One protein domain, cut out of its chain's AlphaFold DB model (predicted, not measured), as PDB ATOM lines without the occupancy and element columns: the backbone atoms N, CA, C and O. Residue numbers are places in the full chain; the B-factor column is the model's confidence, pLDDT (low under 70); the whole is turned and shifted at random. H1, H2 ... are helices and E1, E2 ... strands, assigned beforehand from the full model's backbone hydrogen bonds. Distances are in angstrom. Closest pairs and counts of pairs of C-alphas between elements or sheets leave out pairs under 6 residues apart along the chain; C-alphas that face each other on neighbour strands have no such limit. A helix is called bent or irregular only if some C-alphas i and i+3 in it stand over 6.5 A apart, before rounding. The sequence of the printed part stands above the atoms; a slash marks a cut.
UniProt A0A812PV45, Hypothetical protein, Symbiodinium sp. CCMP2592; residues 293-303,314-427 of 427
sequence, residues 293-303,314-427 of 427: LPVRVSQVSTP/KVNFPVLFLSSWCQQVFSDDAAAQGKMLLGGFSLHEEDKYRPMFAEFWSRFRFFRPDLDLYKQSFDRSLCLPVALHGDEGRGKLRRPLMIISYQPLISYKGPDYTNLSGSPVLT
ATOM      1  N   LEU A 293      39.278  63.808  36.068       85.31
ATOM      2  CA  LEU A 293      40.574  63.288  35.656       85.31
ATOM      3  C   LEU A 293      41.012  63.997  34.355       85.31
ATOM      4  O   LEU A 293      40.238  63.985  33.392       85.31
ATOM      5  N   PRO A 294      42.207  64.617  34.289       89.62
ATOM      6  CA  PRO A 294      42.636  65.435  33.151       89.62
ATOM      7  C   PRO A 294      43.133  64.581  31.969       89.62
ATOM      8  O   PRO A 294      44.240  64.748  31.467       89.62
ATOM      9  N   VAL A 295      42.306  63.645  31.499       91.56
ATOM     10  CA  VAL A 295      42.664  62.751  30.394       91.56
ATOM     11  C   VAL A 295      42.677  63.516  29.072       91.56
ATOM     12  O   VAL A 295      41.699  64.164  28.691       91.56
ATOM     13  N   ARG A 296      43.775  63.390  28.320       93.50
ATOM     14  CA  ARG A 296      43.919  64.011  27.000       93.50
ATOM     15  C   ARG A 296      42.882  63.477  26.005       93.50
ATOM     16  O   ARG A 296      42.956  62.324  25.568       93.50
ATOM     17  N   VAL A 297      41.982  64.356  25.564       93.25
ATOM     18  CA  VAL A 297      41.066  64.110  24.439       93.25
ATOM     19  C   VAL A 297      41.823  64.320  23.131       93.25
ATOM     20  O   VAL A 297      42.332  65.406  22.859       93.25
ATOM     21  N   SER A 298      41.907  63.274  22.316       94.88
ATOM     22  CA  SER A 298      42.489  63.342  20.974       94.88
ATOM     23  C   SER A 298      41.403  63.580  19.928       94.88
ATOM     24  O   SER A 298      40.215  63.486  20.223       94.88
ATOM     25  N   GLN A 299      41.793  63.888  18.693       94.75
ATOM     26  CA  GLN A 299      40.867  64.021  17.571       94.75
ATOM     27  C   GLN A 299      41.262  63.056  16.458       94.75
ATOM     28  O   GLN A 299      42.436  62.961  16.109       94.75
ATOM     29  N   VAL A 300      40.282  62.349  15.901       92.62
ATOM     30  CA  VAL A 300      40.470  61.435  14.769       92.62
ATOM     31  C   VAL A 300      39.643  61.940  13.597       92.62
ATOM     32  O   VAL A 300      38.468  62.272  13.755       92.62
ATOM     33  N   SER A 301      40.259  62.021  12.416       95.44
ATOM     34  CA  SER A 301      39.553  62.400  11.195       95.44
ATOM     35  C   SER A 301      38.598  61.276  10.791       95.44
ATOM     36  O   SER A 301      39.024  60.228  10.309       95.44
ATOM     37  N   THR A 302      37.303  61.497  11.002       91.44
ATOM     38  CA  THR A 302      36.256  60.500  10.782       91.44
ATOM     39  C   THR A 302      35.344  60.959   9.649       91.44
ATOM     40  O   THR A 302      34.835  62.084   9.686       91.44
ATOM     41  N   PRO A 303      35.100  60.121   8.628       92.44
ATOM     42  CA  PRO A 303      34.147  60.449   7.580       92.44
ATOM     43  C   PRO A 303      32.717  60.341   8.123       92.44
ATOM     44  O   PRO A 303      32.259  59.260   8.488       92.44
ATOM     45  N   LYS A 314      34.832  64.911   6.101       95.56
ATOM     46  CA  LYS A 314      35.771  64.568   7.179       95.56
ATOM     47  C   LYS A 314      35.555  65.534   8.338       95.56
ATOM     48  O   LYS A 314      35.630  66.743   8.145       95.56
ATOM     49  N   VAL A 315      35.300  65.007   9.528       91.31
ATOM     50  CA  VAL A 315      35.228  65.798  10.764       91.31
ATOM     51  C   VAL A 315      36.244  65.282  11.766       91.31
ATOM     52  O   VAL A 315      36.511  64.085  11.828       91.31
ATOM     53  N   ASN A 316      36.791  66.182  12.573       92.94
ATOM     54  CA  ASN A 316      37.678  65.821  13.671       92.94
ATOM     55  C   ASN A 316      36.828  65.354  14.854       92.94
ATOM     56  O   ASN A 316      36.312  66.163  15.626       92.94
ATOM     57  N   PHE A 317      36.626  64.042  14.957       88.00
ATOM     58  CA  PHE A 317      35.821  63.442  16.009       88.00
ATOM     59  C   PHE A 317      36.654  63.318  17.293       88.00
ATOM     60  O   PHE A 317      37.760  62.775  17.234       88.00
ATOM     61  N   PRO A 318      36.170  63.809  18.446       89.62
ATOM     62  CA  PRO A 318      36.894  63.675  19.703       89.62
ATOM     63  C   PRO A 318      36.908  62.210  20.154       89.62
ATOM     64  O   PRO A 318      35.870  61.551  20.191       89.62
ATOM     65  N   VAL A 319      38.084  61.703  20.514       89.31
ATOM     66  CA  VAL A 319      38.299  60.328  20.971       89.31
ATOM     67  C   VAL A 319      39.132  60.346  22.247       89.31
ATOM     68  O   VAL A 319      40.191  60.970  22.319       89.31
ATOM     69  N   LEU A 320      38.655  59.620  23.254       89.38
ATOM     70  CA  LEU A 320      39.429  59.273  24.439       89.38
ATOM     71  C   LEU A 320      40.093  57.919  24.192       89.38
ATOM     72  O   LEU A 320      39.436  56.879  24.239       89.38
ATOM     73  N   PHE A 321      41.389  57.931  23.890       91.38
ATOM     74  CA  PHE A 321      42.139  56.691  23.734       91.38
ATOM     75  C   PHE A 321      42.382  56.031  25.092       91.38
ATOM     76  O   PHE A 321      42.654  56.709  26.082       91.38
ATOM     77  N   LEU A 322      42.345  54.695  25.117       90.94
ATOM     78  CA  LEU A 322      42.717  53.927  26.307       90.94
ATOM     79  C   LEU A 322      44.166  54.210  26.729       90.94
ATOM     80  O   LEU A 322      44.453  54.254  27.917       90.94
ATOM     81  N   SER A 323      45.067  54.472  25.777       92.81
ATOM     82  CA  SER A 323      46.442  54.885  26.079       92.81
ATOM     83  C   SER A 323      46.489  56.187  26.879       92.81
ATOM     84  O   SER A 323      47.177  56.225  27.891       92.81
ATOM     85  N   SER A 324      45.717  57.212  26.496       92.94
ATOM     86  CA  SER A 324      45.619  58.468  27.256       92.94
ATOM     87  C   SER A 324      45.077  58.238  28.669       92.94
ATOM     88  O   SER A 324      45.558  58.845  29.621       92.94
ATOM     89  N   TRP A 325      44.075  57.364  28.811       90.25
ATOM     90  CA  TRP A 325      43.521  56.988  30.114       90.25
ATOM     91  C   TRP A 325      44.561  56.301  30.989       90.25
ATOM     92  O   TRP A 325      44.767  56.709  32.128       90.25
ATOM     93  N   CYS A 326      45.249  55.295  30.457       92.12
ATOM     94  CA  CYS A 326      46.255  54.566  31.212       92.12
ATOM     95  C   CYS A 326      47.456  55.441  31.558       92.12
ATOM     96  O   CYS A 326      47.886  55.402  32.699       92.12
ATOM     97  N   GLN A 327      47.938  56.292  30.647       92.31
ATOM     98  CA  GLN A 327      48.985  57.272  30.964       92.31
ATOM     99  C   GLN A 327      48.611  58.124  32.178       92.31
ATOM    100  O   GLN A 327      49.435  58.326  33.061       92.31
ATOM    101  N   GLN A 328      47.357  58.572  32.252       91.94
ATOM    102  CA  GLN A 328      46.893  59.355  33.387       91.94
ATOM    103  C   GLN A 328      46.757  58.514  34.664       91.94
ATOM    104  O   GLN A 328      47.152  58.967  35.731       91.94
ATOM    105  N   VAL A 329      46.221  57.294  34.578       91.31
ATOM    106  CA  VAL A 329      46.049  56.394  35.737       91.31
ATOM    107  C   VAL A 329      47.391  55.924  36.313       91.31
ATOM    108  O   VAL A 329      47.495  55.717  37.520       91.31
ATOM    109  N   PHE A 330      48.400  55.773  35.457       93.31
ATOM    110  CA  PHE A 330      49.760  55.366  35.810       93.31
ATOM    111  C   PHE A 330      50.719  56.540  36.044       93.31
ATOM    112  O   PHE A 330      51.895  56.301  36.289       93.31
ATOM    113  N   SER A 331      50.255  57.789  35.948       91.06
ATOM    114  CA  SER A 331      51.104  58.947  36.249       91.06
ATOM    115  C   SER A 331      51.454  59.000  37.737       91.06
ATOM    116  O   SER A 331      50.623  58.653  38.578       91.06
ATOM    117  N   ASP A 332      52.664  59.465  38.057       83.19
ATOM    118  CA  ASP A 332      53.151  59.565  39.442       83.19
ATOM    119  C   ASP A 332      52.275  60.498  40.295       83.19
ATOM    120  O   ASP A 332      52.031  60.229  41.472       83.19
ATOM    121  N   ASP A 333      51.726  61.543  39.664       80.69
ATOM    122  CA  ASP A 333      50.819  62.518  40.278       80.69
ATOM    123  C   ASP A 333      49.401  61.966  40.516       80.69
ATOM    124  O   ASP A 333      48.582  62.589  41.200       80.69
ATOM    125  N   ALA A 334      49.054  60.811  39.938       76.56
ATOM    126  CA  ALA A 334      47.747  60.216  40.154       76.56
ATOM    127  C   ALA A 334      47.698  59.520  41.515       76.56
ATOM    128  O   ALA A 334      48.433  58.573  41.768       76.56
ATOM    129  N   ALA A 335      46.716  59.889  42.341       77.00
ATOM    130  CA  ALA A 335      46.484  59.275  43.653       77.00
ATOM    131  C   ALA A 335      46.370  57.734  43.619       77.00
ATOM    132  O   ALA A 335      46.622  57.067  44.620       77.00
ATOM    133  N   ALA A 336      45.981  57.162  42.475       78.56
ATOM    134  CA  ALA A 336      45.848  55.723  42.303       78.56
ATOM    135  C   ALA A 336      47.155  55.014  41.908       78.56
ATOM    136  O   ALA A 336      47.236  53.824  42.174       78.56
ATOM    137  N   GLN A 337      48.139  55.668  41.273       89.56
ATOM    138  CA  GLN A 337      49.401  55.052  40.804       89.56
ATOM    139  C   GLN A 337      49.226  53.660  40.153       89.56
ATOM    140  O   GLN A 337      49.923  52.698  40.478       89.56
ATOM    141  N   GLY A 338      48.230  53.511  39.275       92.12
ATOM    142  CA  GLY A 338      47.926  52.231  38.630       92.12
ATOM    143  C   GLY A 338      47.076  51.237  39.431       92.12
ATOM    144  O   GLY A 338      46.555  50.301  38.826       92.12
ATOM    145  N   LYS A 339      46.830  51.451  40.731       94.12
ATOM    146  CA  LYS A 339      46.099  50.516  41.621       94.12
ATOM    147  C   LYS A 339      44.742  50.076  41.086       94.12
ATOM    148  O   LYS A 339      44.365  48.918  41.232       94.12
ATOM    149  N   MET A 340      44.029  50.968  40.397       91.31
ATOM    150  CA  MET A 340      42.740  50.641  39.772       91.31
ATOM    151  C   MET A 340      42.831  49.580  38.666       91.31
ATOM    152  O   MET A 340      41.840  48.914  38.388       91.31
ATOM    153  N   LEU A 341      43.985  49.451  38.010       94.44
ATOM    154  CA  LEU A 341      44.212  48.531  36.891       94.44
ATOM    155  C   LEU A 341      45.098  47.339  37.278       94.44
ATOM    156  O   LEU A 341      45.115  46.343  36.563       94.44
ATOM    157  N   LEU A 342      45.821  47.438  38.395       96.50
ATOM    158  CA  LEU A 342      46.806  46.462  38.861       96.50
ATOM    159  C   LEU A 342      46.326  45.663  40.079       96.50
ATOM    160  O   LEU A 342      47.129  45.282  40.921       96.50
ATOM    161  N   GLY A 343      45.024  45.419  40.221       95.56
ATOM    162  CA  GLY A 343      44.532  44.581  41.321       95.56
ATOM    163  C   GLY A 343      44.668  45.203  42.714       95.56
ATOM    164  O   GLY A 343      44.720  44.472  43.693       95.56
ATOM    165  N   GLY A 344      44.772  46.534  42.806       95.19
ATOM    166  CA  GLY A 344      45.008  47.252  44.064       95.19
ATOM    167  C   GLY A 344      46.475  47.552  44.359       95.19
ATOM    168  O   GLY A 344      46.757  48.293  45.302       95.19
ATOM    169  N   PHE A 345      47.394  47.044  43.536       96.50
ATOM    170  CA  PHE A 345      48.837  47.231  43.688       96.50
ATOM    171  C   PHE A 345      49.352  48.442  42.905       96.50
ATOM    172  O   PHE A 345      48.806  48.825  41.875       96.50
ATOM    173  N   SER A 346      50.402  49.081  43.402       95.19
ATOM    174  CA  SER A 346      51.098  50.145  42.672       95.19
ATOM    175  C   SER A 346      52.028  49.577  41.592       95.19
ATOM    176  O   SER A 346      52.341  48.387  41.582       95.19
ATOM    177  N   LEU A 347      52.525  50.439  40.699       93.69
ATOM    178  CA  LEU A 347      53.542  50.060  39.706       93.69
ATOM    179  C   LEU A 347      54.844  49.516  40.320       93.69
ATOM    180  O   LEU A 347      55.565  48.788  39.647       93.69
ATOM    181  N   HIS A 348      55.152  49.860  41.572       94.50
ATOM    182  CA  HIS A 348      56.365  49.410  42.259       94.50
ATOM    183  C   HIS A 348      56.231  48.013  42.879       94.50
ATOM    184  O   HIS A 348      57.233  47.407  43.241       94.50
ATOM    185  N   GLU A 349      55.009  47.490  42.983       95.94
ATOM    186  CA  GLU A 349      54.697  46.176  43.559       95.94
ATOM    187  C   GLU A 349      54.579  45.117  42.456       95.94
ATOM    188  O   GLU A 349      53.592  44.382  42.337       95.94
ATOM    189  N   GLU A 350      55.591  45.091  41.590       97.00
ATOM    190  CA  GLU A 350      55.663  44.213  40.423       97.00
ATOM    191  C   GLU A 350      55.633  42.729  40.805       97.00
ATOM    192  O   GLU A 350      54.998  41.921  40.125       97.00
ATOM    193  N   ASP A 351      56.235  42.394  41.941       97.75
ATOM    194  CA  ASP A 351      56.215  41.080  42.577       97.75
ATOM    195  C   ASP A 351      54.800  40.594  42.925       97.75
ATOM    196  O   ASP A 351      54.571  39.387  42.980       97.75
ATOM    197  N   LYS A 352      53.834  41.507  43.102       97.62
ATOM    198  CA  LYS A 352      52.446  41.171  43.452       97.62
ATOM    199  C   LYS A 352      51.538  41.073  42.233       97.62
ATOM    200  O   LYS A 352      50.843  40.071  42.059       97.62
ATOM    201  N   TYR A 353      51.532  42.086  41.361       97.62
ATOM    202  CA  TYR A 353      50.585  42.094  40.239       97.62
ATOM    203  C   TYR A 353      51.015  41.192  39.074       97.62
ATOM    204  O   TYR A 353      50.153  40.690  38.348       97.62
ATOM    205  N   ARG A 354      52.320  40.949  38.870       98.06
ATOM    206  CA  ARG A 354      52.774  40.095  37.762       98.06
ATOM    207  C   ARG A 354      52.349  38.639  37.911       98.06
ATOM    208  O   ARG A 354      51.809  38.118  36.932       98.06
ATOM    209  N   PRO A 355      52.558  37.961  39.062       98.25
ATOM    210  CA  PRO A 355      52.074  36.594  39.237       98.25
ATOM    211  C   PRO A 355      50.562  36.503  39.037       98.25
ATOM    212  O   PRO A 355      50.101  35.612  38.331       98.25
ATOM    213  N   MET A 356      49.812  37.485  39.546       98.00
ATOM    214  CA  MET A 356      48.363  37.587  39.359       98.00
ATOM    215  C   MET A 356      47.970  37.649  37.870       98.00
ATOM    216  O   MET A 356      47.083  36.919  37.426       98.00
ATOM    217  N   PHE A 357      48.635  38.478  37.058       97.69
ATOM    218  CA  PHE A 357      48.376  38.529  35.613       97.69
ATOM    219  C   PHE A 357      48.835  37.265  34.887       97.69
ATOM    220  O   PHE A 357      48.124  36.767  34.012       97.69
ATOM    221  N   ALA A 358      49.995  36.716  35.246       97.12
ATOM    222  CA  ALA A 358      50.492  35.470  34.675       97.12
ATOM    223  C   ALA A 358      49.511  34.315  34.921       97.12
ATOM    224  O   ALA A 358      49.194  33.566  33.994       97.12
ATOM    225  N   GLU A 359      48.987  34.214  36.140       97.31
ATOM    226  CA  GLU A 359      47.979  33.236  36.524       97.31
ATOM    227  C   GLU A 359      46.673  33.434  35.751       97.31
ATOM    228  O   GLU A 359      46.166  32.473  35.166       97.31
ATOM    229  N   PHE A 360      46.172  34.672  35.660       96.81
ATOM    230  CA  PHE A 360      44.994  34.986  34.852       96.81
ATOM    231  C   PHE A 360      45.159  34.489  33.410       96.81
ATOM    232  O   PHE A 360      44.305  33.760  32.904       96.81
ATOM    233  N   TRP A 361      46.268  34.829  32.746       96.25
ATOM    234  CA  TRP A 361      46.502  34.432  31.354       96.25
ATOM    235  C   TRP A 361      46.747  32.932  31.194       96.25
ATOM    236  O   TRP A 361      46.375  32.365  30.166       96.25
ATOM    237  N   SER A 362      47.350  32.280  32.190       96.00
ATOM    238  CA  SER A 362      47.506  30.825  32.221       96.00
ATOM    239  C   SER A 362      46.141  30.133  32.245       96.00
ATOM    240  O   SER A 362      45.845  29.308  31.378       96.00
ATOM    241  N   ARG A 363      45.256  30.555  33.159       95.62
ATOM    242  CA  ARG A 363      43.883  30.043  33.268       95.62
ATOM    243  C   ARG A 363      43.058  30.376  32.023       95.62
ATOM    244  O   ARG A 363      42.370  29.515  31.489       95.62
ATOM    245  N   PHE A 364      43.166  31.595  31.495       95.69
ATOM    246  CA  PHE A 364      42.422  32.015  30.305       95.69
ATOM    247  C   PHE A 364      42.824  31.231  29.041       95.69
ATOM    248  O   PHE A 364      41.983  30.971  28.177       95.69
ATOM    249  N   ARG A 365      44.088  30.795  28.939       96.00
ATOM    250  CA  ARG A 365      44.570  29.956  27.829       96.00
ATOM    251  C   ARG A 365      43.860  28.617  27.761       96.00
ATOM    252  O   ARG A 365      43.611  28.143  26.659       96.00
ATOM    253  N   PHE A 366      43.521  28.036  28.907       96.06
ATOM    254  CA  PHE A 366      42.779  26.782  28.960       96.06
ATOM    255  C   PHE A 366      41.430  26.897  28.234       96.06
ATOM    256  O   PHE A 366      41.070  26.022  27.453       96.06
ATOM    257  N   PHE A 367      40.725  28.018  28.414       94.12
ATOM    258  CA  PHE A 367      39.424  28.253  27.784       94.12
ATOM    259  C   PHE A 367      39.516  28.665  26.313       94.12
ATOM    260  O   PHE A 367      38.615  28.372  25.529       94.12
ATOM    261  N   ARG A 368      40.572  29.391  25.933       95.06
ATOM    262  CA  ARG A 368      40.745  29.943  24.581       95.06
ATOM    263  C   ARG A 368      42.155  29.705  24.041       95.06
ATOM    264  O   ARG A 368      42.877  30.672  23.810       95.06
ATOM    265  N   PRO A 369      42.574  28.447  23.820       96.00
ATOM    266  CA  PRO A 369      43.951  28.130  23.430       96.00
ATOM    267  C   PRO A 369      44.317  28.622  22.020       96.00
ATOM    268  O   PRO A 369      45.496  28.721  21.691       96.00
ATOM    269  N   ASP A 370      43.310  28.937  21.203       95.62
ATOM    270  CA  ASP A 370      43.387  29.301  19.787       95.62
ATOM    271  C   ASP A 370      43.764  30.766  19.523       95.62
ATOM    272  O   ASP A 370      44.048  31.132  18.381       95.62
ATOM    273  N   LEU A 371      43.767  31.620  20.551       90.75
ATOM    274  CA  LEU A 371      44.035  33.044  20.370       90.75
ATOM    275  C   LEU A 371      45.469  33.279  19.878       90.75
ATOM    276  O   LEU A 371      46.432  32.826  20.501       90.75
ATOM    277  N   ASP A 372      45.618  34.098  18.828       91.94
ATOM    278  CA  ASP A 372      46.923  34.538  18.295       91.94
ATOM    279  C   ASP A 372      47.818  35.174  19.360       91.94
ATOM    280  O   ASP A 372      49.042  35.181  19.243       91.94
ATOM    281  N   LEU A 373      47.198  35.647  20.437       87.31
ATOM    282  CA  LEU A 373      47.855  36.109  21.638       87.31
ATOM    283  C   LEU A 373      48.933  35.148  22.162       87.31
ATOM    284  O   LEU A 373      50.000  35.594  22.569       87.31
ATOM    285  N   TYR A 374      48.667  33.840  22.144       92.19
ATOM    286  CA  TYR A 374      49.589  32.830  22.676       92.19
ATOM    287  C   TYR A 374      50.704  32.448  21.704       92.19
ATOM    288  O   TYR A 374      51.626  31.737  22.098       92.19
ATOM    289  N   LYS A 375      50.630  32.914  20.452       93.56
ATOM    290  CA  LYS A 375      51.685  32.740  19.445       93.56
ATOM    291  C   LYS A 375      52.755  33.830  19.546       93.56
ATOM    292  O   LYS A 375      53.840  33.673  19.001       93.56
ATOM    293  N   GLN A 376      52.444  34.940  20.212       92.94
ATOM    294  CA  GLN A 376      53.350  36.076  20.365       92.94
ATOM    295  C   GLN A 376      54.299  35.872  21.559       92.94
ATOM    296  O   GLN A 376      53.940  35.254  22.560       92.94
ATOM    297  N   SER A 377      55.514  36.417  21.459       92.06
ATOM    298  CA  SER A 377      56.615  36.203  22.414       92.06
ATOM    299  C   SER A 377      56.689  37.218  23.563       92.06
ATOM    300  O   SER A 377      57.683  37.247  24.286       92.06
ATOM    301  N   PHE A 378      55.683  38.075  23.746       91.75
ATOM    302  CA  PHE A 378      55.736  39.103  24.785       91.75
ATOM    303  C   PHE A 378      55.391  38.535  26.177       91.75
ATOM    304  O   PHE A 378      54.701  37.521  26.327       91.75
ATOM    305  N   ASP A 379      55.837  39.242  27.214       94.88
ATOM    306  CA  ASP A 379      55.579  38.887  28.608       94.88
ATOM    307  C   ASP A 379      54.119  39.170  29.012       94.88
ATOM    308  O   ASP A 379      53.694  40.315  29.192       94.88
ATOM    309  N   ARG A 380      53.340  38.098  29.173       94.50
ATOM    310  CA  ARG A 380      51.931  38.152  29.592       94.50
ATOM    311  C   ARG A 380      51.749  38.602  31.044       94.50
ATOM    312  O   ARG A 380      50.686  39.121  31.364       94.50
ATOM    313  N   SER A 381      52.767  38.483  31.898       96.69
ATOM    314  CA  SER A 381      52.708  39.008  33.270       96.69
ATOM    315  C   SER A 381      52.654  40.543  33.314       96.69
ATOM    316  O   SER A 381      52.231  41.118  34.308       96.69
ATOM    317  N   LEU A 382      52.995  41.210  32.203       95.69
ATOM    318  CA  LEU A 382      52.904  42.661  32.007       95.69
ATOM    319  C   LEU A 382      51.692  43.090  31.162       95.69
ATOM    320  O   LEU A 382      51.672  44.184  30.587       95.69
ATOM    321  N   CYS A 383      50.696  42.221  31.011       94.94
ATOM    322  CA  CYS A 383      49.574  42.465  30.116       94.94
ATOM    323  C   CYS A 383      48.263  42.597  30.881       94.94
ATOM    324  O   CYS A 383      47.784  41.633  31.474       94.94
ATOM    325  N   LEU A 384      47.663  43.789  30.806       95.38
ATOM    326  CA  LEU A 384      46.401  44.096  31.471       95.38
ATOM    327  C   LEU A 384      45.242  43.320  30.825       95.38
ATOM    328  O   LEU A 384      44.989  43.498  29.624       95.38
ATOM    329  N   PRO A 385      44.499  42.501  31.590       95.06
ATOM    330  CA  PRO A 385      43.310  41.842  31.080       95.06
ATOM    331  C   PRO A 385      42.131  42.821  31.078       95.06
ATOM    332  O   PRO A 385      41.577  43.165  32.121       95.06
ATOM    333  N   VAL A 386      41.744  43.282  29.886       94.50
ATOM    334  CA  VAL A 386      40.668  44.263  29.696       94.50
ATOM    335  C   VAL A 386      39.590  43.704  28.767       94.50
ATOM    336  O   VAL A 386      39.854  43.258  27.644       94.50
ATOM    337  N   ALA A 387      38.343  43.764  29.222       92.69
ATOM    338  CA  ALA A 387      37.177  43.558  28.386       92.69
ATOM    339  C   ALA A 387      36.823  44.850  27.643       92.69
ATOM    340  O   ALA A 387      36.771  45.934  28.225       92.69
ATOM    341  N   LEU A 388      36.552  44.716  26.344       92.12
ATOM    342  CA  LEU A 388      36.012  45.786  25.517       92.12
ATOM    343  C   LEU A 388      34.522  45.543  25.292       92.12
ATOM    344  O   LEU A 388      34.138  44.515  24.712       92.12
ATOM    345  N   HIS A 389      33.717  46.521  25.689       90.88
ATOM    346  CA  HIS A 389      32.299  46.585  25.377       90.88
ATOM    347  C   HIS A 389      32.014  47.846  24.558       90.88
ATOM    348  O   HIS A 389      32.511  48.922  24.876       90.88
ATOM    349  N   GLY A 390      31.252  47.700  23.480       90.38
ATOM    350  CA  GLY A 390      30.803  48.809  22.649       90.38
ATOM    351  C   GLY A 390      29.285  48.831  22.639       90.38
ATOM    352  O   GLY A 390      28.685  47.790  22.381       90.38
ATOM    353  N   ASP A 391      28.697  49.992  22.903       87.75
ATOM    354  CA  ASP A 391      27.259  50.216  22.803       87.75
ATOM    355  C   ASP A 391      26.968  51.346  21.810       87.75
ATOM    356  O   ASP A 391      27.667  52.367  21.761       87.75
ATOM    357  N   GLU A 392      25.941  51.148  20.992       87.00
ATOM    358  CA  GLU A 392      25.501  52.107  19.989       87.00
ATOM    359  C   GLU A 392      24.243  52.819  20.475       87.00
ATOM    360  O   GLU A 392      23.144  52.272  20.530       87.00
ATOM    361  N   GLY A 393      24.399  54.100  20.791       82.19
ATOM    362  CA  GLY A 393      23.327  54.954  21.266       82.19
ATOM    363  C   GLY A 393      22.940  56.052  20.282       82.19
ATOM    364  O   GLY A 393      23.562  56.296  19.242       82.19
ATOM    365  N   ARG A 394      21.897  56.793  20.660       80.94
ATOM    366  CA  ARG A 394      21.515  58.054  20.017       80.94
ATOM    367  C   ARG A 394      21.475  59.163  21.060       80.94
ATOM    368  O   ARG A 394      20.774  59.057  22.059       80.94
ATOM    369  N   GLY A 395      22.203  60.252  20.817       76.06
ATOM    370  CA  GLY A 395      22.160  61.438  21.676       76.06
ATOM    371  C   GLY A 395      20.846  62.226  21.547       76.06
ATOM    372  O   GLY A 395      20.007  61.931  20.694       76.06
ATOM    373  N   LYS A 396      20.698  63.314  22.324       66.62
ATOM    374  CA  LYS A 396      19.493  64.188  22.353       66.62
ATOM    375  C   LYS A 396      19.053  64.756  20.993       66.62
ATOM    376  O   LYS A 396      17.918  65.192  20.858       66.62
ATOM    377  N   LEU A 397      19.923  64.735  19.984       74.75
ATOM    378  CA  LEU A 397      19.640  65.179  18.612       74.75
ATOM    379  C   LEU A 397      19.540  64.016  17.613       74.75
ATOM    380  O   LEU A 397      19.792  64.204  16.427       74.75
ATOM    381  N   ARG A 398      19.263  62.794  18.094       79.50
ATOM    382  CA  ARG A 398      19.282  61.547  17.304       79.50
ATOM    383  C   ARG A 398      20.613  61.290  16.585       79.50
ATOM    384  O   ARG A 398      20.665  60.505  15.643       79.50
ATOM    385  N   ARG A 399      21.689  61.951  17.025       72.75
ATOM    386  CA  ARG A 399      23.032  61.745  16.486       72.75
ATOM    387  C   ARG A 399      23.551  60.402  16.997       72.75
ATOM    388  O   ARG A 399      23.477  60.196  18.212       72.75
ATOM    389  N   PRO A 400      24.032  59.514  16.111       73.56
ATOM    390  CA  PRO A 400      24.615  58.254  16.536       73.56
ATOM    391  C   PRO A 400      25.827  58.539  17.418       73.56
ATOM    392  O   PRO A 400      26.605  59.458  17.148       73.56
ATOM    393  N   LEU A 401      25.948  57.776  18.494       80.75
ATOM    394  CA  LEU A 401      27.044  57.868  19.439       80.75
ATOM    395  C   LEU A 401      27.478  56.445  19.772       80.75
ATOM    396  O   LEU A 401      26.660  55.651  20.217       80.75
ATOM    397  N   MET A 402      28.748  56.135  19.540       82.88
ATOM    398  CA  MET A 402      29.336  54.868  19.959       82.88
ATOM    399  C   MET A 402      30.032  55.093  21.297       82.88
ATOM    400  O   MET A 402      30.937  55.927  21.392       82.88
ATOM    401  N   ILE A 403      29.596  54.376  22.326       84.50
ATOM    402  CA  ILE A 403      30.253  54.345  23.630       84.50
ATOM    403  C   ILE A 403      31.127  53.105  23.647       84.50
ATOM    404  O   ILE A 403      30.626  51.995  23.520       84.50
ATOM    405  N   ILE A 404      32.432  53.291  23.811       88.56
ATOM    406  CA  ILE A 404      33.353  52.188  24.069       88.56
ATOM    407  C   ILE A 404      33.718  52.242  25.547       88.56
ATOM    408  O   ILE A 404      34.262  53.239  26.018       88.56
ATOM    409  N   SER A 405      33.417  51.163  26.258       88.25
ATOM    410  CA  SER A 405      33.808  50.943  27.642       88.25
ATOM    411  C   SER A 405      34.953  49.936  27.704       88.25
ATOM    412  O   SER A 405      34.929  48.895  27.038       88.25
ATOM    413  N   TYR A 406      35.955  50.266  28.513       90.88
ATOM    414  CA  TYR A 406      37.074  49.398  28.850       90.88
ATOM    415  C   TYR A 406      36.904  48.978  30.302       90.88
ATOM    416  O   TYR A 406      36.884  49.830  31.189       90.88
ATOM    417  N   GLN A 407      36.778  47.680  30.545       91.88
ATOM    418  CA  GLN A 407      36.563  47.144  31.881       91.88
ATOM    419  C   GLN A 407      37.716  46.207  32.251       91.88
ATOM    420  O   GLN A 407      37.884  45.179  31.592       91.88
ATOM    421  N   PRO A 408      38.522  46.531  33.278       93.44
ATOM    422  CA  PRO A 408      39.501  45.598  33.821       93.44
ATOM    423  C   PRO A 408      38.796  44.320  34.272       93.44
ATOM    424  O   PRO A 408      37.763  44.385  34.936       93.44
ATOM    425  N   LEU A 409      39.328  43.162  33.896       94.81
ATOM    426  CA  LEU A 409      38.760  41.875  34.310       94.81
ATOM    427  C   LEU A 409      39.139  41.507  35.744       94.81
ATOM    428  O   LEU A 409      38.429  40.737  36.378       94.81
ATOM    429  N   ILE A 410      40.226  42.084  36.251       95.44
ATOM    430  CA  ILE A 410      40.659  41.965  37.639       95.44
ATOM    431  C   ILE A 410      40.254  43.251  38.359       95.44
ATOM    432  O   ILE A 410      40.575  44.347  37.895       95.44
ATOM    433  N   SER A 411      39.522  43.111  39.464       94.25
ATOM    434  CA  SER A 411      39.061  44.239  40.275       94.25
ATOM    435  C   SER A 411      40.229  44.924  40.977       94.25
ATOM    436  O   SER A 411      41.235  44.293  41.275       94.25
ATOM    437  N   TYR A 412      40.077  46.197  41.341       93.62
ATOM    438  CA  TYR A 412      41.056  46.915  42.171       93.62
ATOM    439  C   TYR A 412      41.247  46.296  43.571       93.62
ATOM    440  O   TYR A 412      42.131  46.716  44.305       93.62
ATOM    441  N   LYS A 413      40.396  45.340  43.964       93.94
ATOM    442  CA  LYS A 413      40.540  44.558  45.199       93.94
ATOM    443  C   LYS A 413      41.296  43.237  45.001       93.94
ATOM    444  O   LYS A 413      41.489  42.515  45.970       93.94
ATOM    445  N   GLY A 414      41.677  42.905  43.768       93.94
ATOM    446  CA  GLY A 414      42.329  41.648  43.413       93.94
ATOM    447  C   GLY A 414      41.452  40.722  42.557       93.94
ATOM    448  O   GLY A 414      40.351  41.103  42.142       93.94
ATOM    449  N   PRO A 415      41.948  39.509  42.255       93.44
ATOM    450  CA  PRO A 415      41.307  38.571  41.331       93.44
ATOM    451  C   PRO A 415      40.065  37.884  41.918       93.44
ATOM    452  O   PRO A 415      39.216  37.430  41.156       93.44
ATOM    453  N   ASP A 416      39.931  37.859  43.246       91.88
ATOM    454  CA  ASP A 416      38.840  37.169  43.951       91.88
ATOM    455  C   ASP A 416      37.576  38.031  44.116       91.88
ATOM    456  O   ASP A 416      36.571  37.599  44.679       91.88
ATOM    457  N   TYR A 417      37.605  39.268  43.614       89.94
ATOM    458  CA  TYR A 417      36.504  40.218  43.728       89.94
ATOM    459  C   TYR A 417      35.989  40.627  42.356       89.94
ATOM    460  O   TYR A 417      36.756  40.877  41.425       89.94
ATOM    461  N   THR A 418      34.671  40.800  42.249       84.88
ATOM    462  CA  THR A 418      34.082  41.403  41.053       84.88
ATOM    463  C   THR A 418      34.140  42.935  41.128       84.88
ATOM    464  O   THR A 418      34.361  43.529  42.186       84.88
ATOM    465  N   ASN A 419      33.987  43.604  39.982       77.19
ATOM    466  CA  ASN A 419      33.941  45.074  39.917       77.19
ATOM    467  C   ASN A 419      32.616  45.660  40.431       77.19
ATOM    468  O   ASN A 419      32.525  46.859  40.686       77.19
ATOM    469  N   LEU A 420      31.585  44.829  40.556       70.81
ATOM    470  CA  LEU A 420      30.363  45.160  41.271       70.81
ATOM    471  C   LEU A 420      30.651  44.777  42.720       70.81
ATOM    472  O   LEU A 420      31.171  43.702  42.969       70.81
ATOM    473  N   SER A 421      30.409  45.644  43.689       51.75
ATOM    474  CA  SER A 421      30.874  45.494  45.076       51.75
ATOM    475  C   SER A 421      30.262  44.324  45.882       51.75
ATOM    476  O   SER A 421      30.183  44.412  47.103       51.75
ATOM    477  N   GLY A 422      29.846  43.233  45.237       45.94
ATOM    478  CA  GLY A 422      29.562  41.943  45.850       45.94
ATOM    479  C   GLY A 422      30.762  41.001  45.745       45.94
ATOM    480  O   GLY A 422      31.472  40.974  44.733       45.94
ATOM    481  N   SER A 423      30.961  40.193  46.790       43.38
ATOM    482  CA  SER A 423      31.620  38.895  46.614       43.38
ATOM    483  C   SER A 423      30.921  38.185  45.448       43.38
ATOM    484  O   SER A 423      29.694  38.311  45.360       43.38
ATOM    485  N   PRO A 424      31.630  37.512  44.526       45.69
ATOM    486  CA  PRO A 424      30.968  36.643  43.564       45.69
ATOM    487  C   PRO A 424      30.164  35.603  44.357       45.69
ATOM    488  O   PRO A 424      30.712  34.620  44.844       45.69
ATOM    489  N   VAL A 425      28.868  35.859  44.560       40.56
ATOM    490  CA  VAL A 425      27.951  34.877  45.129       40.56
ATOM    491  C   VAL A 425      27.864  33.787  44.076       40.56
ATOM    492  O   VAL A 425      27.297  33.993  43.005       40.56
ATOM    493  N   LEU A 426      28.532  32.673  44.354       39.38
ATOM    494  CA  LEU A 426      28.462  31.456  43.563       39.38
ATOM    495  C   LEU A 426      27.025  30.930  43.689       39.38
ATOM    496  O   LEU A 426      26.664  30.404  44.741       39.38
ATOM    497  N   THR A 427      26.195  31.149  42.670       34.94
ATOM    498  CA  THR A 427      24.908  30.450  42.507       34.94
ATOM    499  C   THR A 427      25.096  29.183  41.708       34.94
ATOM    500  O   THR A 427      25.761  29.287  40.647       34.94
TER     501      THR A 427
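This is residues 293 to 303 and 314 to 427 of the 427 residues of the protein "Hypothetical protein" of Symbiodinium sp. CCMP2592 (UniProt A0A812PV45). Two separate two-stranded ribbons, E1 with E2 and the longer hairpin of E3 and E4, reach away from the long helix H2, which stands by the beginning of E3 at the other end of a loose frame. The short helix H1 follows the first ribbon and comes near E4, small H3 lies near H2, and long stretches with no named element run from H1 to H2 and from E4 to the last residue. The printed part has 125 residues, with three named helices and four named strands in the order E1, E2, H1, H2, H3, E3, E4; both sheets are antiparallel, and the class is mixed, helices and strands. The whole is loose, with a radius of gyration of the C-alphas of 17.3 A and spans of 46 by 37 by 37 A.

Strand E1, residues 298 to 303, begins with C-alpha 298 at (42.489, 63.342, 20.974) and is 16.0 A long. E2 is residues 314 to 319, 14.6 A. Helix H1 is residues 322 to 329, 10.3 A. H2, residues 350 to 367, runs 26.0 A from C-alpha 350 at (55.663, 44.213, 40.423); it is neither bent nor irregular, but only just: C-alphas 352 and 355 are 6.2 A apart. H3 is residues 372 to 375, 5.2 A. E3, residues 383 to 394, measures 33.6 A, and E4, residues 400 to 408, measures 26.1 A and ends with C-alpha 408 at (39.501, 45.598, 33.821).

E1 and E2 are antiparallel neighbours at 144 degrees, with N 300 and O 317 at 2.9 A, within hydrogen-bond range. E1 is apart from E3 and E4, and so is E2. The closest C-alphas of H1 and E4 are those of Leu 322 and Tyr 406, 7.7 A apart. H1 and H2 are apart. H2 and H3 are close but not clearly touching, with Arg 365 and Tyr 374 as their closest C-alphas at 7.7 A. H2 and E3 have 3 pairs of C-alphas within 8 A, the closest being Phe 357 and Cys 383 at 6.9 A. E3 and E4 form an antiparallel hairpin at 157 degrees, with N 389 and O 405 at 3.0 A and N 401 and O 393 at 2.9 A, within hydrogen-bond range. In H1 every O i to N i+4 pair is within hydrogen-bond range, in H2 10 of 14 are, and H3 is too short for such a pair.

The C-alphas farthest apart are those of Lys 314 and Thr 427, 50.3 A. Residues 304 to 313 are not printed, and C-alphas 303 and 314 are 4.4 A apart across the cut. The link from H1 to H2, 20 residues, is long. Residues 366 to 372 stand free. The mean pLDDT of the printed part is 88.2; residue 396 and residues 421 to 427 are under 70.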